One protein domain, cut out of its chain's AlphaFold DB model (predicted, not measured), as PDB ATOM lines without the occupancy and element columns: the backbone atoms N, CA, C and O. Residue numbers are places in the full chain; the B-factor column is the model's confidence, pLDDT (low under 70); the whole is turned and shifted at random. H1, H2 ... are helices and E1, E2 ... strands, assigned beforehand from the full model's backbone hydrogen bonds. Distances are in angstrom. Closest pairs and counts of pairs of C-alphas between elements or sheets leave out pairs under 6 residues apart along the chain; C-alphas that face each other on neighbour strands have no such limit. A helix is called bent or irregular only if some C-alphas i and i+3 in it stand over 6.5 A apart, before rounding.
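This is residues 42 to 168, 182 to 218 and 229 to 237 of the 514 residues of the protein "Tad domain-containing protein" of Candidatus Hydrogenedentes bacterium (UniProt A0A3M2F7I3). A twisted sheet of six strands has two helices over one face, and the long helix H1 runs out past the body as an arm, with residues 42 to 52 sticking out. E2 and E3 form a long two-stranded ribbon under H1, H2 folds back over E1 and E2, and the small hairpin of E5 and E6 is set off from the sheet. The printed part has 173 residues, in the order H1 H2 E1 E2 E3 E4 E5 E6 E7 E8. The sheet runs E1 E2 E3 E4 E7 E8 and is mixed, and the class is mixed, helices and strands. The whole is loose, with a radius of gyration of the C-alphas of 20.3 A, and spans 77 by 35 by 21 A, the arm adding to the length.

In the sheet, E2 is residues 126 to 138, 39.5 A long, and E3 is residues 152 to 164, 38.9 A. E1 is residues 116 to 120, E4 184 to 189, E7 207 to 215 and E8 231 to 237, ending at C-alpha 237 (86.959, 107.435, -7.558). E7 bends by 113 degrees at residue 212. H1, residues 42 to 84, is 63.3 A long and begins at C-alpha 42 (52.421, 63.618, 28.185). H2, residues 89 to 107, is 26.2 A long, has a kink of 49 degrees near residue 101 and is irregular, with C-alphas 103 and 106 9.3 A apart. E5 is residues 195 to 197 and E6 202 to 204.

E1, E2 and E3 form a meander, each strand the antiparallel neighbour of the one before. N 119 and O 128 are 2.9 A apart, and N 133 and O 157 2.8 A. E4 is antiparallel to E3, with N 187 and O 160 at 3.0 A, and to E7, with N 186 and O 209 at 2.9 A. E8 is parallel to E7, with N 210 and O 232 at 2.8 A. H1 is on the sheet, over E2 and E3, at a height of 4.2 A, only just above the sheet's level; its closest C-alphas to E3 are those of Ala 79 and Ala 161, 5.1 A. H2 lies on the same face, over E1 and E2, at a height of 10.1 A. H1 and H2 form a helical hairpin: H1 touches H2 with residues 71 to 84 alone, closest at the C-alphas of Gly 82 and Ser 92, 4.5 A, at a shallow tilt of 19 degrees, opposite ways. Every O i to N i+4 pair is within hydrogen-bond range in H1, and 13 of 15 in H2. The hairpin of E5 and E6 has N 196 and O 203 at 3.2 A; E5 is apart from E4, and E6 and E7 meet only through their link.

The farthest C-alphas, those of Val 42 and Glu 168, are 77.0 A apart. Residues 169 to 181 and 219 to 228 are not printed, with gaps of 12.0 A and 14.4 A between C-alphas. The link E2 to E3 is long. Mean pLDDT of the printed part is 72.8; residues 182 to 218 and 229 to 237 are among those under 70.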
ATOM      1  N   VAL A  42      51.012  63.617  27.753       93.69
ATOM      2  CA  VAL A  42      52.421  63.618  28.185       93.69
ATOM      3  C   VAL A  42      53.341  64.072  27.052       93.69
ATOM      4  O   VAL A  42      54.215  64.907  27.277       93.69
ATOM      5  N   LEU A  43      53.123  63.576  25.831       94.25
ATOM      6  CA  LEU A  43      53.899  63.997  24.665       94.25
ATOM      7  C   LEU A  43      53.714  65.496  24.378       94.25
ATOM      8  O   LEU A  43      54.698  66.201  24.175       94.25
ATOM      9  N   ALA A  44      52.475  65.995  24.413       93.69
ATOM     10  CA  ALA A  44      52.180  67.409  24.201       93.69
ATOM     11  C   ALA A  44      52.835  68.296  25.268       93.69
ATOM     12  O   ALA A  44      53.432  69.317  24.932       93.69
ATOM     13  N   ALA A  45      52.789  67.887  26.540       96.00
ATOM     14  CA  ALA A  45      53.471  68.594  27.618       96.00
ATOM     15  C   ALA A  45      54.992  68.627  27.403       96.00
ATOM     16  O   ALA A  45      55.610  69.674  27.574       96.00
ATOM     17  N   PHE A  46      55.592  67.514  26.976       96.81
ATOM     18  CA  PHE A  46      57.027  67.446  26.700       96.81
ATOM     19  C   PHE A  46      57.444  68.367  25.545       96.81
ATOM     20  O   PHE A  46      58.413  69.113  25.668       96.81
ATOM     21  N   VAL A  47      56.681  68.369  24.447       97.19
ATOM     22  CA  VAL A  47      56.913  69.277  23.313       97.19
ATOM     23  C   VAL A  47      56.777  70.736  23.750       97.19
ATOM     24  O   VAL A  47      57.628  71.553  23.413       97.19
ATOM     25  N   LEU A  48      55.757  71.065  24.547       97.88
ATOM     26  CA  LEU A  48      55.549  72.427  25.038       97.88
ATOM     27  C   LEU A  48      56.704  72.894  25.937       97.88
ATOM     28  O   LEU A  48      57.168  74.021  25.794       97.88
ATOM     29  N   VAL A  49      57.221  72.024  26.808       96.00
ATOM     30  CA  VAL A  49      58.411  72.321  27.623       96.00
ATOM     31  C   VAL A  49      59.638  72.565  26.742       96.00
ATOM     32  O   VAL A  49      60.369  73.523  26.982       96.00
ATOM     33  N   MET A  50      59.848  71.762  25.696       95.75
ATOM     34  CA  MET A  50      60.963  71.967  24.761       95.75
ATOM     35  C   MET A  50      60.852  73.290  23.999       95.75
ATOM     36  O   MET A  50      61.846  74.000  23.865       95.75
ATOM     37  N   LEU A  51      59.649  73.664  23.556       96.56
ATOM     38  CA  LEU A  51      59.415  74.952  22.899       96.56
ATOM     39  C   LEU A  51      59.667  76.135  23.845       96.56
ATOM     40  O   LEU A  51      60.258  77.127  23.427       96.56
ATOM     41  N   LEU A  52      59.286  76.022  25.122       96.06
ATOM     42  CA  LEU A  52      59.590  77.044  26.126       96.06
ATOM     43  C   LEU A  52      61.099  77.172  26.372       96.06
ATOM     44  O   LEU A  52      61.609  78.288  26.418       96.06
ATOM     45  N   LEU A  53      61.826  76.055  26.481       92.38
ATOM     46  CA  LEU A  53      63.286  76.074  26.632       92.38
ATOM     47  C   LEU A  53      63.978  76.714  25.419       92.38
ATOM     48  O   LEU A  53      64.883  77.527  25.595       92.38
ATOM     49  N   ALA A  54      63.526  76.401  24.204       93.56
ATOM     50  CA  ALA A  54      64.043  77.014  22.982       93.56
ATOM     51  C   ALA A  54      63.754  78.524  22.927       93.56
ATOM     52  O   ALA A  54      64.636  79.305  22.577       93.56
ATOM     53  N   ALA A  55      62.550  78.952  23.322       95.75
ATOM     54  CA  ALA A  55      62.191  80.367  23.379       95.75
ATOM     55  C   ALA A  55      63.059  81.142  24.383       95.75
ATOM     56  O   ALA A  55      63.544  82.228  24.070       95.75
ATOM     57  N   LEU A  56      63.305  80.567  25.563       92.81
ATOM     58  CA  LEU A  56      64.173  81.159  26.582       92.81
ATOM     59  C   LEU A  56      65.629  81.289  26.108       92.81
ATOM     60  O   LEU A  56      66.244  82.335  26.304       92.81
ATOM     61  N   LEU A  57      66.156  80.269  25.423       91.44
ATOM     62  CA  LEU A  57      67.480  80.337  24.802       91.44
ATOM     63  C   LEU A  57      67.540  81.427  23.717       91.44
ATOM     64  O   LEU A  57      68.522  82.161  23.630       91.44
ATOM     65  N   GLY A  58      66.472  81.575  22.929       93.75
ATOM     66  CA  GLY A  58      66.353  82.631  21.923       93.75
ATOM     67  C   GLY A  58      66.435  84.039  22.518       93.75
ATOM     68  O   GLY A  58      67.095  84.902  21.946       93.75
ATOM     69  N   VAL A  59      65.831  84.267  23.690       94.12
ATOM     70  CA  VAL A  59      65.915  85.556  24.404       94.12
ATOM     71  C   VAL A  59      67.353  85.874  24.816       94.12
ATOM     72  O   VAL A  59      67.806  87.005  24.639       94.12
ATOM     73  N   ASP A  60      68.083  84.884  25.325       91.69
ATOM     74  CA  ASP A  60      69.482  85.046  25.724       91.69
ATOM     75  C   ASP A  60      70.389  85.362  24.525       91.69
ATOM     76  O   ASP A  60      71.191  86.297  24.590       91.69
ATOM     77  N   ILE A  61      70.206  84.655  23.405       90.06
ATOM     78  CA  ILE A  61      70.937  84.906  22.154       90.06
ATOM     79  C   ILE A  61      70.624  86.307  21.613       90.06
ATOM     80  O   ILE A  61      71.539  87.068  21.304       90.06
ATOM     81  N   ALA A  62      69.346  86.690  21.549       92.25
ATOM     82  CA  ALA A  62      68.940  88.015  21.085       92.25
ATOM     83  C   ALA A  62      69.527  89.134  21.961       92.25
ATOM     84  O   ALA A  62      69.961  90.169  21.455       92.25
ATOM     85  N   ARG A  63      69.592  88.920  23.281       89.50
ATOM     86  CA  ARG A  63      70.221  89.865  24.207       89.50
ATOM     87  C   ARG A  63      71.725  89.987  23.968       89.50
ATOM     88  O   ARG A  63      72.226  91.107  24.019       89.50
ATOM     89  N   LYS A  64      72.423  88.879  23.694       88.12
ATOM     90  CA  LYS A  64      73.846  88.896  23.329       88.12
ATOM     91  C   LYS A  64      74.077  89.750  22.078       88.12
ATOM     92  O   LYS A  64      74.842  90.704  22.151       88.12
ATOM     93  N   TYR A  65      73.367  89.475  20.982       90.81
ATOM     94  CA  TYR A  65      73.503  90.245  19.736       90.81
ATOM     95  C   TYR A  65      73.196  91.731  19.928       90.81
ATOM     96  O   TYR A  65      73.927  92.583  19.437       90.81
ATOM     97  N   ARG A  66      72.160  92.058  20.709       91.38
ATOM     98  CA  ARG A  66      71.842  93.453  21.033       91.38
ATOM     99  C   ARG A  66      72.981  94.152  21.781       91.38
ATOM    100  O   ARG A  66      73.237  95.320  21.518       91.38
ATOM    101  N   LEU A  67      73.631  93.475  22.731       87.50
ATOM    102  CA  LEU A  67      74.765  94.043  23.469       87.50
ATOM    103  C   LEU A  67      76.007  94.184  22.588       87.50
ATOM    104  O   LEU A  67      76.726  95.164  22.725       87.50
ATOM    105  N   GLU A  68      76.243  93.236  21.684       86.19
ATOM    106  CA  GLU A  68      77.322  93.320  20.699       86.19
ATOM    107  C   GLU A  68      77.134  94.499  19.744       86.19
ATOM    108  O   GLU A  68      78.084  95.238  19.508       86.19
ATOM    109  N   GLN A  69      75.917  94.703  19.238       90.19
ATOM    110  CA  GLN A  69      75.601  95.843  18.379       90.19
ATOM    111  C   GLN A  69      75.764  97.163  19.132       90.19
ATOM    112  O   GLN A  69      76.441  98.065  18.663       90.19
ATOM    113  N   LEU A  70      75.231  97.244  20.351       88.31
ATOM    114  CA  LEU A  70      75.335  98.452  21.161       88.31
ATOM    115  C   LEU A  70      76.797  98.758  21.542       88.31
ATOM    116  O   LEU A  70      77.192  99.919  21.568       88.31
ATOM    117  N   ALA A  71      77.622  97.739  21.800       85.81
ATOM    118  CA  ALA A  71      79.056  97.922  22.015       85.81
ATOM    119  C   ALA A  71      79.772  98.457  20.765       85.81
ATOM    120  O   ALA A  71      80.663  99.292  20.912       85.81
ATOM    121  N   GLN A  72      79.373  98.016  19.567       88.75
ATOM    122  CA  GLN A  72      79.893  98.554  18.309       88.75
ATOM    123  C   GLN A  72      79.476 100.018  18.128       88.75
ATOM    124  O   GLN A  72      80.347 100.864  17.975       88.75
ATOM    125  N   ASP A  73      78.188 100.339  18.289       89.06
ATOM    126  CA  ASP A  73      77.676 101.712  18.168       89.06
ATOM    127  C   ASP A  73      78.400 102.681  19.127       89.06
ATOM    128  O   ASP A  73      78.708 103.823  18.780       89.06
ATOM    129  N   VAL A  74      78.692 102.226  20.355       89.00
ATOM    130  CA  VAL A  74      79.471 102.997  21.336       89.00
ATOM    131  C   VAL A  74      80.913 103.178  20.879       89.00
ATOM    132  O   VAL A  74      81.431 104.286  21.002       89.00
ATOM    133  N   ALA A  75      81.565 102.117  20.395       88.44
ATOM    134  CA  ALA A  75      82.944 102.179  19.921       88.44
ATOM    135  C   ALA A  75      83.067 103.160  18.749       88.44
ATOM    136  O   ALA A  75      83.920 104.045  18.789       88.44
ATOM    137  N   ASP A  76      82.166 103.063  17.771       88.38
ATOM    138  CA  ASP A  76      82.144 103.894  16.568       88.38
ATOM    139  C   ASP A  76      81.959 105.368  16.917       88.38
ATOM    140  O   ASP A  76      82.762 106.226  16.543       88.38
ATOM    141  N   ALA A  77      80.929 105.674  17.706       88.81
ATOM    142  CA  ALA A  77      80.636 107.046  18.083       88.81
ATOM    143  C   ALA A  77      81.718 107.641  19.000       88.81
ATOM    144  O   ALA A  77      82.062 108.818  18.865       88.81
ATOM    145  N   ALA A  78      82.303 106.838  19.895       90.81
ATOM    146  CA  ALA A  78      83.419 107.275  20.723       90.81
ATOM    147  C   ALA A  78      84.679 107.528  19.884       90.81
ATOM    148  O   ALA A  78      85.342 108.542  20.096       90.81
ATOM    149  N   ALA A  79      84.988 106.659  18.917       89.06
ATOM    150  CA  ALA A  79      86.118 106.831  18.012       89.06
ATOM    151  C   ALA A  79      85.972 108.125  17.204       89.06
ATOM    152  O   ALA A  79      86.890 108.944  17.207       89.06
ATOM    153  N   VAL A  80      84.799 108.374  16.609       89.25
ATOM    154  CA  VAL A  80      84.515 109.610  15.860       89.25
ATOM    155  C   VAL A  80      84.613 110.844  16.759       89.25
ATOM    156  O   VAL A  80      85.288 111.810  16.407       89.25
ATOM    157  N   ALA A  81      84.009 110.821  17.950       91.00
ATOM    158  CA  ALA A  81      84.084 111.944  18.886       91.00
ATOM    159  C   ALA A  81      85.526 112.229  19.340       91.00
ATOM    160  O   ALA A  81      85.927 113.388  19.475       91.00
ATOM    161  N   GLY A  82      86.319 111.177  19.550       90.31
ATOM    162  CA  GLY A  82      87.742 111.288  19.834       90.31
ATOM    163  C   GLY A  82      88.520 111.868  18.659       90.31
ATOM    164  O   GLY A  82      89.348 112.757  18.867       90.31
ATOM    165  N   ALA A  83      88.244 111.408  17.439       88.69
ATOM    166  CA  ALA A  83      88.896 111.893  16.230       88.69
ATOM    167  C   ALA A  83      88.616 113.387  16.005       88.69
ATOM    168  O   ALA A  83      89.546 114.143  15.759       88.69
ATOM    169  N   LEU A  84      87.380 113.850  16.224       87.69
ATOM    170  CA  LEU A  84      87.001 115.271  16.135       87.69
ATOM    171  C   LEU A  84      87.658 116.169  17.199       87.69
ATOM    172  O   LEU A  84      87.695 117.390  17.053       87.69
ATOM    173  N   ALA A  85      88.137 115.591  18.301       90.31
ATOM    174  CA  ALA A  85      88.795 116.329  19.378       90.31
ATOM    175  C   ALA A  85      90.316 116.465  19.187       90.31
ATOM    176  O   ALA A  85      90.967 117.157  19.977       90.31
ATOM    177  N   LEU A  86      90.876 115.832  18.155       86.44
ATOM    178  CA  LEU A  86      92.264 116.005  17.739       86.44
ATOM    179  C   LEU A  86      92.510 117.421  17.166       86.44
ATOM    180  O   LEU A  86      91.562 118.100  16.770       86.44
ATOM    181  N   PRO A  87      93.767 117.914  17.140       88.62
ATOM    182  CA  PRO A  87      95.020 117.226  17.490       88.62
ATOM    183  C   PRO A  87      95.323 117.153  18.999       88.62
ATOM    184  O   PRO A  87      96.338 116.581  19.393       88.62
ATOM    185  N   ASP A  88      94.473 117.708  19.869       88.62
ATOM    186  CA  ASP A  88      94.673 117.675  21.324       88.62
ATOM    187  C   ASP A  88      94.422 116.259  21.885       88.62
ATOM    188  O   ASP A  88      93.295 115.878  22.207       88.62
ATOM    189  N   VAL A  89      95.488 115.455  21.994       87.56
ATOM    190  CA  VAL A  89      95.436 114.059  22.473       87.56
ATOM    191  C   VAL A  89      94.809 113.923  23.868       87.56
ATOM    192  O   VAL A  89      93.913 113.087  24.024       87.56
ATOM    193  N   PRO A  90      95.214 114.707  24.893       90.06
ATOM    194  CA  PRO A  90      94.542 114.685  26.192       90.06
ATOM    195  C   PRO A  90      93.036 114.957  26.111       90.06
ATOM    196  O   PRO A  90      92.243 114.271  26.768       90.06
ATOM    197  N   LYS A  91      92.620 115.934  25.294       90.44
ATOM    198  CA  LYS A  91      91.202 116.250  25.094       90.44
ATOM    199  C   LYS A  91      90.472 115.121  24.372       90.44
ATOM    200  O   LYS A  91      89.395 114.742  24.824       90.44
ATOM    201  N   SER A  92      91.064 114.554  23.322       88.69
ATOM    202  CA  SER A  92      90.529 113.400  22.592       88.69
ATOM    203  C   SER A  92      90.259 112.221  23.525       88.69
ATOM    204  O   SER A  92      89.126 111.743  23.596       88.69
ATOM    205  N   ARG A  93      91.236 111.854  24.364       89.19
ATOM    206  CA  ARG A  93      91.064 110.808  25.384       89.19
ATOM    207  C   ARG A  93      89.913 111.112  26.339       89.19
ATOM    208  O   ARG A  93      89.055 110.265  26.557       89.19
ATOM    209  N   THR A  94      89.852 112.340  26.850       91.81
ATOM    210  CA  THR A  94      88.790 112.765  27.776       91.81
ATOM    211  C   THR A  94      87.397 112.700  27.130       91.81
ATOM    212  O   THR A  94      86.418 112.369  27.800       91.81
ATOM    213  N   VAL A  95      87.286 113.029  25.838       93.06
ATOM    214  CA  VAL A  95      86.023 112.968  25.085       93.06
ATOM    215  C   VAL A  95      85.582 111.521  24.875       93.06
ATOM    216  O   VAL A  95      84.429 111.214  25.170       93.06
ATOM    217  N   VAL A  96      86.493 110.636  24.455       91.31
ATOM    218  CA  VAL A  96      86.233 109.193  24.306       91.31
ATOM    219  C   VAL A  96      85.748 108.604  25.629       91.31
ATOM    220  O   VAL A  96      84.672 108.013  25.687       91.31
ATOM    221  N   GLU A  97      86.490 108.826  26.718       90.12
ATOM    222  CA  GLU A  97      86.145 108.318  28.052       90.12
ATOM    223  C   GLU A  97      84.768 108.804  28.511       90.12
ATOM    224  O   GLU A  97      83.955 108.016  28.997       90.12
ATOM    225  N   ARG A  98      84.470 110.096  28.321       90.69
ATOM    226  CA  ARG A  98      83.169 110.666  28.686       90.69
ATOM    227  C   ARG A  98      82.039 110.083  27.848       90.69
ATOM    228  O   ARG A  98      80.987 109.780  28.405       90.69
ATOM    229  N   TYR A  99      82.232 109.947  26.539       90.50
ATOM    230  CA  TYR A  99      81.201 109.436  25.639       90.50
ATOM    231  C   TYR A  99      80.858 107.985  25.978       90.50
ATOM    232  O   TYR A  99      79.692 107.636  26.166       90.50
ATOM    233  N   ILE A 100      81.894 107.172  26.172       89.00
ATOM    234  CA  ILE A 100      81.767 105.800  26.644       89.00
ATOM    235  C   ILE A 100      80.985 105.750  27.966       89.00
ATOM    236  O   ILE A 100      80.019 105.003  28.071       89.00
ATOM    237  N   GLN A 101      81.338 106.573  28.959       88.19
ATOM    238  CA  GLN A 101      80.631 106.606  30.249       88.19
ATOM    239  C   GLN A 101      79.163 107.042  30.121       88.19
ATOM    240  O   GLN A 101      78.304 106.540  30.847       88.19
ATOM    241  N   GLN A 102      78.855 107.966  29.207       89.25
ATOM    242  CA  GLN A 102      77.498 108.476  28.997       89.25
ATOM    243  C   GLN A 102      76.589 107.461  28.299       89.25
ATOM    244  O   GLN A 102      75.452 107.271  28.730       89.25
ATOM    245  N   VAL A 103      77.074 106.812  27.237       86.56
ATOM    246  CA  VAL A 103      76.256 105.903  26.416       86.56
ATOM    247  C   VAL A 103      76.270 104.481  26.973       86.56
ATOM    248  O   VAL A 103      75.232 103.814  27.014       86.56
ATOM    249  N   ALA A 104      77.420 104.020  27.467       80.88
ATOM    250  CA  ALA A 104      77.567 102.666  27.980       80.88
ATOM    251  C   ALA A 104      77.170 102.503  29.456       80.88
ATOM    252  O   ALA A 104      77.053 101.383  29.952       80.88
ATOM    253  N   GLY A 105      76.883 103.600  30.161       77.81
ATOM    254  CA  GLY A 105      76.356 103.577  31.524       77.81
ATOM    255  C   GLY A 105      77.103 102.602  32.447       77.81
ATOM    256  O   GLY A 105      78.325 102.548  32.456       77.81
ATOM    257  N   ASN A 106      76.357 101.807  33.222       74.25
ATOM    258  CA  ASN A 106      76.933 100.860  34.187       74.25
ATOM    259  C   ASN A 106      77.270  99.479  33.601       74.25
ATOM    260  O   ASN A 106      77.820  98.647  34.320       74.25
ATOM    261  N   TRP A 107      76.873  99.183  32.359       72.62
ATOM    262  CA  TRP A 107      77.097  97.853  31.774       72.62
ATOM    263  C   TRP A 107      78.485  97.725  31.131       72.62
ATOM    264  O   TRP A 107      78.892  96.615  30.785       72.62
ATOM    265  N   TYR A 108      79.223  98.834  31.049       69.00
ATOM    266  CA  TYR A 108      80.607  98.881  30.612       69.00
ATOM    267  C   TYR A 108      81.461  99.699  31.585       69.00
ATOM    268  O   TYR A 108      81.076 100.783  32.018       69.00
ATOM    269  N   GLN A 109      82.637  99.177  31.921       63.75
ATOM    270  CA  GLN A 109      83.676  99.918  32.626       63.75
ATOM    271  C   GLN A 109      84.941  99.833  31.772       63.75
ATOM    272  O   GLN A 109      85.596  98.791  31.806       63.75
ATOM    273  N   PRO A 110      85.256 100.866  30.969       62.59
ATOM    274  CA  PRO A 110      86.475 100.860  30.175       62.59
ATOM    275  C   PRO A 110      87.692 100.800  31.093       62.59
ATOM    276  O   PRO A 110      87.811 101.598  32.027       62.59
ATOM    277  N   ASP A 111      88.626  99.903  30.795       70.75
ATOM    278  CA  ASP A 111      89.990 100.056  31.282       70.75
ATOM    279  C   ASP A 111      90.652 101.158  30.450       70.75
ATOM    280  O   ASP A 111      91.155 100.920  29.353       70.75
ATOM    281  N   THR A 112      90.637 102.388  30.961       61.81
ATOM    282  CA  THR A 112      91.114 103.591  30.258       61.81
ATOM    283  C   THR A 112      92.547 103.477  29.723       61.81
ATOM    284  O   THR A 112      92.928 104.246  28.841       61.81
ATOM    285  N   VAL A 113      93.354 102.541  30.245       64.06
ATOM    286  CA  VAL A 113      94.746 102.328  29.824       64.06
ATOM    287  C   VAL A 113      94.854 101.318  28.678       64.06
ATOM    288  O   VAL A 113      95.617 101.555  27.747       64.06
ATOM    289  N   ASN A 114      94.093 100.221  28.723       70.69
ATOM    290  CA  ASN A 114      94.224  99.111  27.768       70.69
ATOM    291  C   ASN A 114      93.152  99.104  26.665       70.69
ATOM    292  O   ASN A 114      93.371  98.520  25.604       70.69
ATOM    293  N   ASP A 115      92.006  99.740  26.909       67.75
ATOM    294  CA  ASP A 115      90.838  99.705  26.022       67.75
ATOM    295  C   ASP A 115      90.769 100.915  25.069       67.75
ATOM    296  O   ASP A 115      90.061 100.887  24.066       67.75
ATOM    297  N   ILE A 116      91.517 101.992  25.333       68.56
ATOM    298  CA  ILE A 116      91.507 103.205  24.500       68.56
ATOM    299  C   ILE A 116      92.894 103.428  23.894       68.56
ATOM    300  O   ILE A 116      93.837 103.821  24.596       68.56
ATOM    301  N   GLN A 117      93.007 103.226  22.580       72.31
ATOM    302  CA  GLN A 117      94.246 103.375  21.818       72.31
ATOM    303  C   GLN A 117      94.172 104.610  20.916       72.31
ATOM    304  O   GLN A 117      93.478 104.636  19.911       72.31
ATOM    305  N   ILE A 118      94.917 105.659  21.259       70.25
ATOM    306  CA  ILE A 118      94.966 106.887  20.454       70.25
ATOM    307  C   ILE A 118      96.330 106.950  19.783       70.25
ATOM    308  O   ILE A 118      97.349 106.968  20.475       70.25
ATOM    309  N   ALA A 119      96.341 107.003  18.454       69.00
ATOM    310  CA  ALA A 119      97.541 107.125  17.644       69.00
ATOM    311  C   ALA A 119      97.462 108.419  16.827       69.00
ATOM    312  O   ALA A 119      96.659 108.544  15.911       69.00
ATOM    313  N   VAL A 120      98.297 109.403  17.147       64.94
ATOM    314  CA  VAL A 120      98.355 110.659  16.384       64.94
ATOM    315  C   VAL A 120      99.605 110.657  15.531       64.94
ATOM    316  O   VAL A 120     100.684 110.335  16.036       64.94
ATOM    317  N   ALA A 121      99.460 110.988  14.247       62.06
ATOM    318  CA  ALA A 121     100.612 111.103  13.376       62.06
ATOM    319  C   ALA A 121     101.511 112.252  13.869       62.06
ATOM    320  O   ALA A 121     101.022 113.277  14.354       62.06
ATOM    321  N   PRO A 122     102.840 112.099  13.778       53.69
ATOM    322  CA  PRO A 122     103.796 113.056  14.334       53.69
ATOM    323  C   PRO A 122     103.726 114.457  13.708       53.69
ATOM    324  O   PRO A 122     104.295 115.399  14.256       53.69
ATOM    325  N   ASP A 123     103.043 114.610  12.576       59.91
ATOM    326  CA  ASP A 123     102.869 115.874  11.866       59.91
ATOM    327  C   ASP A 123     101.628 116.676  12.315       59.91
ATOM    328  O   ASP A 123     101.384 117.758  11.783       59.91
ATOM    329  N   ASN A 124     100.863 116.186  13.305       59.31
ATOM    330  CA  ASN A 124      99.607 116.771  13.808       59.31
ATOM    331  C   ASN A 124      98.522 116.998  12.732       59.31
ATOM    332  O   ASN A 124      97.512 117.640  13.026       59.31
ATOM    333  N   SER A 125      98.719 116.517  11.499       59.25
ATOM    334  CA  SER A 125      97.828 116.765  10.354       59.25
ATOM    335  C   SER A 125      96.851 115.609  10.119       59.25
ATOM    336  O   SER A 125      95.794 115.758   9.508       59.25
ATOM    337  N   SER A 126      97.172 114.443  10.664       65.50
ATOM    338  CA  SER A 126      96.294 113.288  10.677       65.50
ATOM    339  C   SER A 126      96.361 112.642  12.049       65.50
ATOM    340  O   SER A 126      97.417 112.538  12.676       65.50
ATOM    341  N   GLY A 127      95.216 112.240  12.575       75.31
ATOM    342  CA  GLY A 127      95.226 111.434  13.780       75.31
ATOM    343  C   GLY A 127      94.124 110.405  13.754       75.31
ATOM    344  O   GLY A 127      93.040 110.619  13.209       75.31
ATOM    345  N   THR A 128      94.464 109.270  14.337       80.06
ATOM    346  CA  THR A 128      93.678 108.054  14.342       80.06
ATOM    347  C   THR A 128      93.305 107.740  15.782       80.06
ATOM    348  O   THR A 128      94.137 107.700  16.691       80.06
ATOM    349  N   VAL A 129      92.023 107.509  16.015       83.19
ATOM    350  CA  VAL A 129      91.504 107.129  17.321       83.19
ATOM    351  C   VAL A 129      90.916 105.736  17.209       83.19
ATOM    352  O   VAL A 129      89.910 105.538  16.537       83.19
ATOM    353  N   GLY A 130      91.567 104.776  17.865       83.62
ATOM    354  CA  GLY A 130      91.089 103.413  18.058       83.62
ATOM    355  C   GLY A 130      90.409 103.262  19.419       83.62
ATOM    356  O   GLY A 130      90.963 103.609  20.467       83.62
ATOM    357  N   VAL A 131      89.198 102.723  19.431       86.19
ATOM    358  CA  VAL A 131      88.425 102.494  20.654       86.19
ATOM    359  C   VAL A 131      88.017 101.031  20.719       86.19
ATOM    360  O   VAL A 131      87.319 100.540  19.839       86.19
ATOM    361  N   LEU A 132      88.441 100.335  21.775       85.00
ATOM    362  CA  LEU A 132      88.046  98.966  22.087       85.00
ATOM    363  C   LEU A 132      87.034  98.988  23.235       85.00
ATOM    364  O   LEU A 132      87.377  99.291  24.369       85.00
ATOM    365  N   VAL A 133      85.788  98.620  22.968       82.69
ATOM    366  CA  VAL A 133      84.739  98.494  23.983       82.69
ATOM    367  C   VAL A 133      84.631  97.038  24.426       82.69
ATOM    368  O   VAL A 133      84.334  96.159  23.617       82.69
ATOM    369  N   LYS A 134      84.852  96.773  25.720       81.50
ATOM    370  CA  LYS A 134      84.751  95.437  26.339       81.50
ATOM    371  C   LYS A 134      83.533  95.298  27.253       81.50
ATOM    372  O   LYS A 134      83.583  95.618  28.434       81.50
ATOM    373  N   GLY A 135      82.434  94.777  26.733       78.88
ATOM    374  CA  GLY A 135      81.261  94.420  27.521       78.88
ATOM    375  C   GLY A 135      81.364  93.054  28.202       78.88
ATOM    376  O   GLY A 135      82.205  92.211  27.891       78.88
ATOM    377  N   MET A 136      80.422  92.815  29.107       82.25
ATOM    378  CA  MET A 136      80.175  91.511  29.707       82.25
ATOM    379  C   MET A 136      78.706  91.135  29.524       82.25
ATOM    380  O   MET A 136      77.808  91.936  29.789       82.25
ATOM    381  N   TRP A 137      78.452  89.904  29.092       84.62
ATOM    382  CA  TRP A 137      77.111  89.342  28.986       84.62
ATOM    383  C   TRP A 137      76.973  88.125  29.897       84.62
ATOM    384  O   TRP A 137      77.730  87.164  29.796       84.62
ATOM    385  N   THR A 138      75.972  88.156  30.774       84.56
ATOM    386  CA  THR A 138      75.581  87.011  31.604       84.56
ATOM    387  C   THR A 138      74.251  86.475  31.093       84.56
ATOM    388  O   THR A 138      73.258  87.218  31.030       84.56
ATOM    389  N   ALA A 139      74.233  85.196  30.724       85.94
ATOM    390  CA  ALA A 139      73.020  84.510  30.304       85.94
ATOM    391  C   ALA A 139      72.031  84.412  31.476       85.94
ATOM    392  O   ALA A 139      72.428  84.118  32.602       85.94
ATOM    393  N   GLN A 140      70.745  84.680  31.240       88.25
ATOM    394  CA  GLN A 140      69.729  84.631  32.301       88.25
ATOM    395  C   GLN A 140      68.992  83.297  32.347       88.25
ATOM    396  O   GLN A 140      68.590  82.855  33.422       88.25
ATOM    397  N   PHE A 141      68.795  82.668  31.191       88.94
ATOM    398  CA  PHE A 141      67.954  81.486  31.040       88.94
ATOM    399  C   PHE A 141      68.685  80.280  30.445       88.94
ATOM    400  O   PHE A 141      68.115  79.187  30.417       88.94
ATOM    401  N   MET A 142      69.930  80.449  29.993       85.31
ATOM    402  CA  MET A 142      70.752  79.380  29.442       85.31
ATOM    403  C   MET A 142      70.877  78.253  30.471       85.31
ATOM    404  O   MET A 142      71.375  78.475  31.574       85.31
ATOM    405  N   PRO A 143      70.402  77.036  30.164       82.44
ATOM    406  CA  PRO A 143      70.417  75.959  31.136       82.44
ATOM    407  C   PRO A 143      71.843  75.609  31.565       82.44
ATOM    408  O   PRO A 143      72.733  75.517  30.723       82.44
ATOM    409  N   ARG A 144      72.035  75.286  32.852       83.31
ATOM    410  CA  ARG A 144      73.349  74.918  33.424       83.31
ATOM    411  C   ARG A 144      74.095  73.800  32.682       83.31
ATOM    412  O   ARG A 144      75.306  73.675  32.810       83.31
ATOM    413  N   TRP A 145      73.369  72.955  31.954       80.94
ATOM    414  CA  TRP A 145      73.933  71.850  31.178       80.94
ATOM    415  C   TRP A 145      74.442  72.267  29.786       80.94
ATOM    416  O   TRP A 145      75.239  71.539  29.208       80.94
ATOM    417  N   LEU A 146      74.007  73.417  29.257       80.06
ATOM    418  CA  LEU A 146      74.516  74.031  28.018       80.06
ATOM    419  C   LEU A 146      75.698  74.974  28.277       80.06
ATOM    420  O   LEU A 146      76.477  75.258  27.375       80.06
ATOM    421  N   GLY A 147      75.823  75.456  29.508       75.44
ATOM    422  CA  GLY A 147      76.884  76.342  29.963       75.44
ATOM    423  C   GLY A 147      76.644  76.698  31.422       75.44
ATOM    424  O   GLY A 147      75.537  76.535  31.924       75.44
ATOM    425  N   ASN A 148      77.663  77.166  32.135       75.38
ATOM    426  CA  ASN A 148      77.451  77.612  33.507       75.38
ATOM    427  C   ASN A 148      76.584  78.887  33.467       75.38
ATOM    428  O   ASN A 148      76.963  79.851  32.809       75.38
ATOM    429  N   THR A 149      75.428  78.912  34.142       68.44
ATOM    430  CA  THR A 149      74.537  80.100  34.199       68.44
ATOM    431  C   THR A 149      75.243  81.336  34.744       68.44
ATOM    432  O   THR A 149      74.820  82.462  34.511       68.44
ATOM    433  N   ASP A 150      76.328  81.103  35.475       74.12
ATOM    434  CA  ASP A 150      77.115  82.126  36.140       74.12
ATOM    435  C   ASP A 150      78.328  82.532  35.273       74.12
ATOM    436  O   ASP A 150      79.109  83.404  35.656       74.12
ATOM    437  N   SER A 151      78.492  81.916  34.091       75.94
ATOM    438  CA  SER A 151      79.500  82.319  33.115       75.94
ATOM    439  C   SER A 151      79.153  83.689  32.564       75.94
ATOM    440  O   SER A 151      78.088  83.920  31.989       75.94
ATOM    441  N   THR A 152      80.105  84.595  32.716       78.62
ATOM    442  CA  THR A 152      80.075  85.889  32.057       78.62
ATOM    443  C   THR A 152      80.917  85.782  30.797       78.62
ATOM    444  O   THR A 152      82.086  85.408  30.852       78.62
ATOM    445  N   TYR A 153      80.304  86.057  29.656       80.25
ATOM    446  CA  TYR A 153      80.961  86.041  28.360       80.25
ATOM    447  C   TYR A 153      81.452  87.448  28.043       80.25
ATOM    448  O   TYR A 153      80.697  88.416  28.165       80.25
ATOM    449  N   ALA A 154      82.713  87.558  27.636       80.94
ATOM    450  CA  ALA A 154      83.264  88.818  27.169       80.94
ATOM    451  C   ALA A 154      82.658  89.180  25.804       80.94
ATOM    452  O   ALA A 154      82.528  88.330  24.924       80.94
ATOM    453  N   ILE A 155      82.299  90.448  25.644       83.44
ATOM    454  CA  ILE A 155      81.960  91.067  24.364       83.44
ATOM    455  C   ILE A 155      83.058  92.084  24.093       83.44
ATOM    456  O   ILE A 155      83.283  92.948  24.927       83.44
ATOM    457  N   SER A 156      83.727  92.011  22.950       82.75
ATOM    458  CA  SER A 156      84.702  93.021  22.535       82.75
ATOM    459  C   SER A 156      84.348  93.543  21.153       82.75
ATOM    460  O   SER A 156      84.117  92.754  20.233       82.75
ATOM    461  N   ARG A 157      84.291  94.862  21.012       86.50
ATOM    462  CA  ARG A 157      84.068  95.549  19.740       86.50
ATOM    463  C   ARG A 157      85.084  96.655  19.582       86.50
ATOM    464  O   ARG A 157      85.431  97.308  20.562       86.50
ATOM    465  N   TYR A 158      85.584  96.811  18.371       84.69
ATOM    466  CA  TYR A 158      86.634  97.761  18.069       84.69
ATOM    467  C   TYR A 158      86.194  98.662  16.926       84.69
ATOM    468  O   TYR A 158      85.547  98.211  15.979       84.69
ATOM    469  N   ALA A 159      86.552  99.931  17.051       85.75
ATOM    470  CA  ALA A 159      86.309 100.942  16.047       85.75
ATOM    471  C   ALA A 159      87.558 101.798  15.883       85.75
ATOM    472  O   ALA A 159      88.203 102.158  16.870       85.75
ATOM    473  N   ILE A 160      87.874 102.152  14.644       83.38
ATOM    474  CA  ILE A 160      88.885 103.164  14.338       83.38
ATOM    475  C   ILE A 160      88.203 104.304  13.604       83.38
ATOM    476  O   ILE A 160      87.509 104.056  12.623       83.38
ATOM    477  N   ALA A 161      88.463 105.531  14.045       85.56
ATOM    478  CA  ALA A 161      88.145 106.741  13.309       85.56
ATOM    479  C   ALA A 161      89.429 107.496  12.963       85.56
ATOM    480  O   ALA A 161      90.296 107.689  13.817       85.56
ATOM    481  N   VAL A 162      89.545 107.945  11.717       80.25
ATOM    482  CA  VAL A 162      90.665 108.775  11.247       80.25
ATOM    483  C   VAL A 162      90.136 110.171  10.954       80.25
ATOM    484  O   VAL A 162      89.174 110.297  10.207       80.25
ATOM    485  N   MET A 163      90.759 111.209  11.512       77.69
ATOM    486  CA  MET A 163      90.527 112.591  11.088       77.69
ATOM    487  C   MET A 163      91.638 112.995  10.120       77.69
ATOM    488  O   MET A 163      92.809 113.057  10.504       77.69
ATOM    489  N   LYS A 164      91.273 113.293   8.869       66.12
ATOM    490  CA  LYS A 164      92.190 113.872   7.882       66.12
ATOM    491  C   LYS A 164      92.078 115.401   7.942       66.12
ATOM    492  O   LYS A 164      91.089 115.956   7.473       66.12
ATOM    493  N   MET A 165      93.067 116.100   8.509       50.88
ATOM    494  CA  MET A 165      93.184 117.555   8.325       50.88
ATOM    495  C   MET A 165      93.996 117.813   7.060       50.88
ATOM    496  O   MET A 165      95.210 118.001   7.110       50.88
ATOM    497  N   THR A 166      93.348 117.830   5.896       49.53
ATOM    498  CA  THR A 166      93.993 118.410   4.714       49.53
ATOM    499  C   THR A 166      94.061 119.928   4.876       49.53
ATOM    500  O   THR A 166      93.052 120.620   5.010       49.53
ATOM    501  N   TRP A 167      95.283 120.461   4.837       41.88
ATOM    502  CA  TRP A 167      95.559 121.901   4.854       41.88
ATOM    503  C   TRP A 167      95.109 122.612   3.562       41.88
ATOM    504  O   TRP A 167      95.191 123.831   3.473       41.88
ATOM    505  N   GLU A 168      94.602 121.879   2.566       39.12
ATOM    506  CA  GLU A 168      94.132 122.437   1.290       39.12
ATOM    507  C   GLU A 168      92.705 123.009   1.336       39.12
ATOM    508  O   GLU A 168      92.264 123.617   0.364       39.12
ATOM    509  N   GLY A 182      86.025 117.433   9.698       44.19
ATOM    510  CA  GLY A 182      86.888 116.617   8.844       44.19
ATOM    511  C   GLY A 182      86.183 115.339   8.387       44.19
ATOM    512  O   GLY A 182      85.347 114.797   9.113       44.19
ATOM    513  N   ASP A 183      86.546 114.851   7.202       43.44
ATOM    514  CA  ASP A 183      86.140 113.531   6.719       43.44
ATOM    515  C   ASP A 183      86.610 112.448   7.702       43.44
ATOM    516  O   ASP A 183      87.740 112.509   8.205       43.44
ATOM    517  N   TYR A 184      85.752 111.455   7.967       45.66
ATOM    518  CA  TYR A 184      86.087 110.311   8.812       45.66
ATOM    519  C   TYR A 184      85.875 108.977   8.094       45.66
ATOM    520  O   TYR A 184      84.892 108.756   7.384       45.66
ATOM    521  N   ALA A 185      86.812 108.067   8.331       50.25
ATOM    522  CA  ALA A 185      86.732 106.666   7.947       50.25
ATOM    523  C   ALA A 185      86.458 105.833   9.202       50.25
ATOM    524  O   ALA A 185      87.187 105.998  10.181       50.25
ATOM    525  N   LEU A 186      85.429 104.980   9.184       54.34
ATOM    526  CA  LEU A 186      85.098 104.077  10.282       54.34
ATOM    527  C   LEU A 186      85.467 102.639   9.903       54.34
ATOM    528  O   LEU A 186      84.919 102.065   8.964       54.34
ATOM    529  N   PHE A 187      86.373 102.029  10.657       57.81
ATOM    530  CA  PHE A 187      86.731 100.623  10.455       57.81
ATOM    531  C   PHE A 187      85.967  99.762  11.449       57.81
ATOM    532  O   PHE A 187      86.149  99.910  12.658       57.81
ATOM    533  N   LEU A 188      85.110  98.882  10.929       51.50
ATOM    534  CA  LEU A 188      84.277  97.976  11.714       51.50
ATOM    535  C   LEU A 188      85.025  96.653  11.863       51.50
ATOM    536  O   LEU A 188      85.264  95.968  10.868       51.50
ATOM    537  N   GLY A 189      85.417  96.296  13.092       41.81
ATOM    538  CA  GLY A 189      86.368  95.206  13.273       41.81
ATOM    539  C   GLY A 189      86.111  94.128  14.313       41.81
ATOM    540  O   GLY A 189      85.864  94.413  15.484       41.81
ATOM    541  N   ASP A 190      86.295  92.875  13.877       44.09
ATOM    542  CA  ASP A 190      86.662  91.734  14.724       44.09
ATOM    543  C   ASP A 190      88.115  91.894  15.220       44.09
ATOM    544  O   ASP A 190      88.954  92.519  14.580       44.09
ATOM    545  N   THR A 191      88.427  91.305  16.371       39.50
ATOM    546  CA  THR A 191      89.735  91.286  17.051       39.50
ATOM    547  C   THR A 191      90.912  90.759  16.219       39.50
ATOM    548  O   THR A 191      92.056  90.874  16.652       39.50
ATOM    549  N   THR A 192      90.654  90.190  15.042       40.75
ATOM    550  CA  THR A 192      91.656  89.723  14.074       40.75
ATOM    551  C   THR A 192      92.128  90.816  13.108       40.75
ATOM    552  O   THR A 192      93.025  90.563  12.304       40.75
ATOM    553  N   LEU A 193      91.572  92.031  13.188       42.81
ATOM    554  CA  LEU A 193      91.990  93.151  12.350       42.81
ATOM    555  C   LEU A 193      93.390  93.645  12.701       42.81
ATOM    556  O   LEU A 193      93.652  94.122  13.806       42.81
ATOM    557  N   SER A 194      94.267  93.622  11.699       43.25
ATOM    558  CA  SER A 194      95.474  94.439  11.681       43.25
ATOM    559  C   SER A 194      95.235  95.635  10.764       43.25
ATOM    560  O   SER A 194      94.756  95.478   9.640       43.25
ATOM    561  N   SER A 195      95.522  96.833  11.268       41.69
ATOM    562  CA  SER A 195      95.589  98.049  10.459       41.69
ATOM    563  C   SER A 195      96.988  98.630  10.594       41.69
ATOM    564  O   SER A 195      97.522  98.738  11.701       41.69
ATOM    565  N   HIS A 196      97.609  98.938   9.457       43.00
ATOM    566  CA  HIS A 196      98.938  99.537   9.404       43.00
ATOM    567  C   HIS A 196      98.841 100.943   8.815       43.00
ATOM    568  O   HIS A 196      98.215 101.141   7.773       43.00
ATOM    569  N   PHE A 197      99.462 101.901   9.504       47.44
ATOM    570  CA  PHE A 197      99.549 103.301   9.098       47.44
ATOM    571  C   PHE A 197     101.023 103.680   8.999       47.44
ATOM    572  O   PHE A 197     101.715 103.721  10.018       47.44
ATOM    573  N   ASP A 198     101.499 103.979   7.795       38.25
ATOM    574  CA  ASP A 198     102.900 104.336   7.548       38.25
ATOM    575  C   ASP A 198     103.062 105.736   6.942       38.25
ATOM    576  O   ASP A 198     103.987 105.986   6.182       38.25
ATOM    577  N   GLY A 199     102.159 106.674   7.238       33.50
ATOM    578  CA  GLY A 199     102.235 108.058   6.743       33.50
ATOM    579  C   GLY A 199     102.107 108.224   5.218       33.50
ATOM    580  O   GLY A 199     101.913 109.347   4.765       33.50
ATOM    581  N   ASN A 200     102.160 107.133   4.446       36.09
ATOM    582  CA  ASN A 200     102.034 107.089   2.990       36.09
ATOM    583  C   ASN A 200     100.820 106.268   2.530       36.09
ATOM    584  O   ASN A 200     100.416 106.386   1.377       36.09
ATOM    585  N   GLY A 201     100.218 105.467   3.408       42.69
ATOM    586  CA  GLY A 201      98.990 104.738   3.125       42.69
ATOM    587  C   GLY A 201      98.349 104.162   4.381       42.69
ATOM    588  O   GLY A 201      98.914 104.181   5.479       42.69
ATOM    589  N   MET A 202      97.135 103.655   4.207       50.47
ATOM    590  CA  MET A 202      96.392 102.929   5.226       50.47
ATOM    591  C   MET A 202      95.985 101.591   4.630       50.47
ATOM    592  O   MET A 202      95.378 101.550   3.564       50.47
ATOM    593  N   TRP A 203      96.326 100.517   5.332       56.28
ATOM    594  CA  TRP A 203      96.071  99.151   4.892       56.28
ATOM    595  C   TRP A 203      95.192  98.480   5.931       56.28
ATOM    596  O   TRP A 203      95.519  98.502   7.123       56.28
ATOM    597  N   THR A 204      94.076  97.904   5.492       49.78
ATOM    598  CA  THR A 204      93.088  97.299   6.387       49.78
ATOM    599  C   THR A 204      92.661  95.937   5.885       49.78
ATOM    600  O   THR A 204      92.201  95.813   4.756       49.78
ATOM    601  N   ILE A 205      92.753  94.932   6.751       51.34
ATOM    602  CA  ILE A 205      92.219  93.593   6.488       51.34
ATOM    603  C   ILE A 205      90.883  93.481   7.216       51.34
ATOM    604  O   ILE A 205      90.888  93.239   8.416       51.34
ATOM    605  N   GLY A 206      89.747  93.685   6.543       53.59
ATOM    606  CA  GLY A 206      88.423  93.635   7.180       53.59
ATOM    607  C   GLY A 206      87.365  94.502   6.494       53.59
ATOM    608  O   GLY A 206      87.553  94.934   5.361       53.59
ATOM    609  N   SER A 207      86.236  94.739   7.170       52.28
ATOM    610  CA  SER A 207      85.162  95.593   6.647       52.28
ATOM    611  C   SER A 207      85.377  97.060   7.030       52.28
ATOM    612  O   SER A 207      85.589  97.386   8.200       52.28
ATOM    613  N   ALA A 208      85.292  97.960   6.054       54.44
ATOM    614  CA  ALA A 208      85.414  99.400   6.270       54.44
ATOM    615  C   ALA A 208      84.141 100.120   5.810       54.44
ATOM    616  O   ALA A 208      83.654  99.879   4.705       54.44
ATOM    617  N   HIS A 209      83.626 101.013   6.657       58.53
ATOM    618  CA  HIS A 209      82.517 101.902   6.336       58.53
ATOM    619  C   HIS A 209      83.025 103.348   6.277       58.53
ATOM    620  O   HIS A 209      83.482 103.923   7.266       58.53
ATOM    621  N   LEU A 210      82.960 103.955   5.099       53.03
ATOM    622  CA  LEU A 210      83.532 105.268   4.825       53.03
ATOM    623  C   LEU A 210      82.398 106.269   4.591       53.03
ATOM    624  O   LEU A 210      81.606 106.115   3.665       53.03
ATOM    625  N   ASN A 211      82.326 107.324   5.412       48.16
ATOM    626  CA  ASN A 211      81.348 108.406   5.217       48.16
ATOM    627  C   ASN A 211      81.856 109.503   4.257       48.16
ATOM    628  O   ASN A 211      81.271 110.578   4.168       48.16
ATOM    629  N   ALA A 212      82.957 109.238   3.557       51.22
ATOM    630  CA  ALA A 212      83.567 110.119   2.570       51.22
ATOM    631  C   ALA A 212      83.916 109.321   1.304       51.22
ATOM    632  O   ALA A 212      83.827 108.087   1.300       51.22
ATOM    633  N   CYS A 213      84.309 110.017   0.235       46.50
ATOM    634  CA  CYS A 213      84.853 109.344  -0.941       46.50
ATOM    635  C   CYS A 213      86.155 108.626  -0.573       46.50
ATOM    636  O   CYS A 213      87.012 109.181   0.121       46.50
ATOM    637  N   ALA A 214      86.299 107.394  -1.049       49.22
ATOM    638  CA  ALA A 214      87.522 106.624  -0.923       49.22
ATOM    639  C   ALA A 214      88.275 106.673  -2.251       49.22
ATOM    640  O   ALA A 214      87.716 106.312  -3.288       49.22
ATOM    641  N   ASP A 215      89.534 107.099  -2.207       48.28
ATOM    642  CA  ASP A 215      90.468 106.878  -3.306       48.28
ATOM    643  C   ASP A 215      91.291 105.638  -2.948       48.28
ATOM    644  O   ASP A 215      92.105 105.660  -2.017       48.28
ATOM    645  N   VAL A 216      90.990 104.525  -3.613       52.09
ATOM    646  CA  VAL A 216      91.731 103.273  -3.448       52.09
ATOM    647  C   VAL A 216      92.838 103.290  -4.489       52.09
ATOM    648  O   VAL A 216      92.607 103.021  -5.663       52.09
ATOM    649  N   SER A 217      94.045 103.652  -4.060       46.69
ATOM    650  CA  SER A 217      95.225 103.544  -4.912       46.69
ATOM    651  C   SER A 217      95.754 102.110  -4.850       46.69
ATOM    652  O   SER A 217      95.799 101.553  -3.749       46.69
ATOM    653  N   PRO A 218      96.171 101.504  -5.977       48.31
ATOM    654  CA  PRO A 218      96.767 100.179  -5.955       48.31
ATOM    655  C   PRO A 218      97.960 100.152  -4.988       48.31
ATOM    656  O   PRO A 218      98.708 101.137  -4.905       48.31
ATOM    657  N   GLY A 229      88.679  92.347   1.863       45.09
ATOM    658  CA  GLY A 229      87.665  93.017   2.679       45.09
ATOM    659  C   GLY A 229      86.433  93.449   1.880       45.09
ATOM    660  O   GLY A 229      86.456  93.480   0.652       45.09
ATOM    661  N   THR A 230      85.342  93.768   2.579       44.50
ATOM    662  CA  THR A 230      84.166  94.434   1.995       44.50
ATOM    663  C   THR A 230      84.209  95.922   2.332       44.50
ATOM    664  O   THR A 230      84.413  96.296   3.487       44.50
ATOM    665  N   PHE A 231      84.006  96.776   1.330       46.59
ATOM    666  CA  PHE A 231      84.026  98.229   1.487       46.59
ATOM    667  C   PHE A 231      82.643  98.805   1.192       46.59
ATOM    668  O   PHE A 231      82.052  98.504   0.156       46.59
ATOM    669  N   GLU A 232      82.146  99.658   2.082       42.66
ATOM    670  CA  GLU A 232      80.974 100.497   1.838       42.66
ATOM    671  C   GLU A 232      81.425 101.961   1.923       42.66
ATOM    672  O   GLU A 232      81.880 102.413   2.975       42.66
ATOM    673  N   ALA A 233      81.376 102.687   0.803       45.22
ATOM    674  CA  ALA A 233      81.818 104.078   0.706       45.22
ATOM    675  C   ALA A 233      80.775 104.940  -0.013       45.22
ATOM    676  O   ALA A 233      80.072 104.464  -0.904       45.22
ATOM    677  N   GLN A 234      80.703 106.228   0.342       36.28
ATOM    678  CA  GLN A 234      79.761 107.180  -0.262       36.28
ATOM    679  C   GLN A 234      80.049 107.445  -1.758       36.28
ATOM    680  O   GLN A 234      79.137 107.794  -2.508       36.28
ATOM    681  N   CYS A 235      81.302 107.275  -2.186       43.09
ATOM    682  CA  CYS A 235      81.784 107.414  -3.563       43.09
ATOM    683  C   CYS A 235      83.124 106.673  -3.719       43.09
ATOM    684  O   CYS A 235      83.966 106.738  -2.824       43.09
ATOM    685  N   PHE A 236      83.318 106.002  -4.858       40.62
ATOM    686  CA  PHE A 236      84.605 105.454  -5.299       40.62
ATOM    687  C   PHE A 236      85.089 106.263  -6.503       40.62
ATOM    688  O   PHE A 236      84.397 106.292  -7.523       40.62
ATOM    689  N   ASP A 237      86.260 106.889  -6.394       41.56
ATOM    690  CA  ASP A 237      86.959 107.435  -7.558       41.56
ATOM    691  C   ASP A 237      87.924 106.368  -8.097       41.56
ATOM    692  O   ASP A 237      88.697 105.758  -7.362       41.56
TER     693      ASP A 237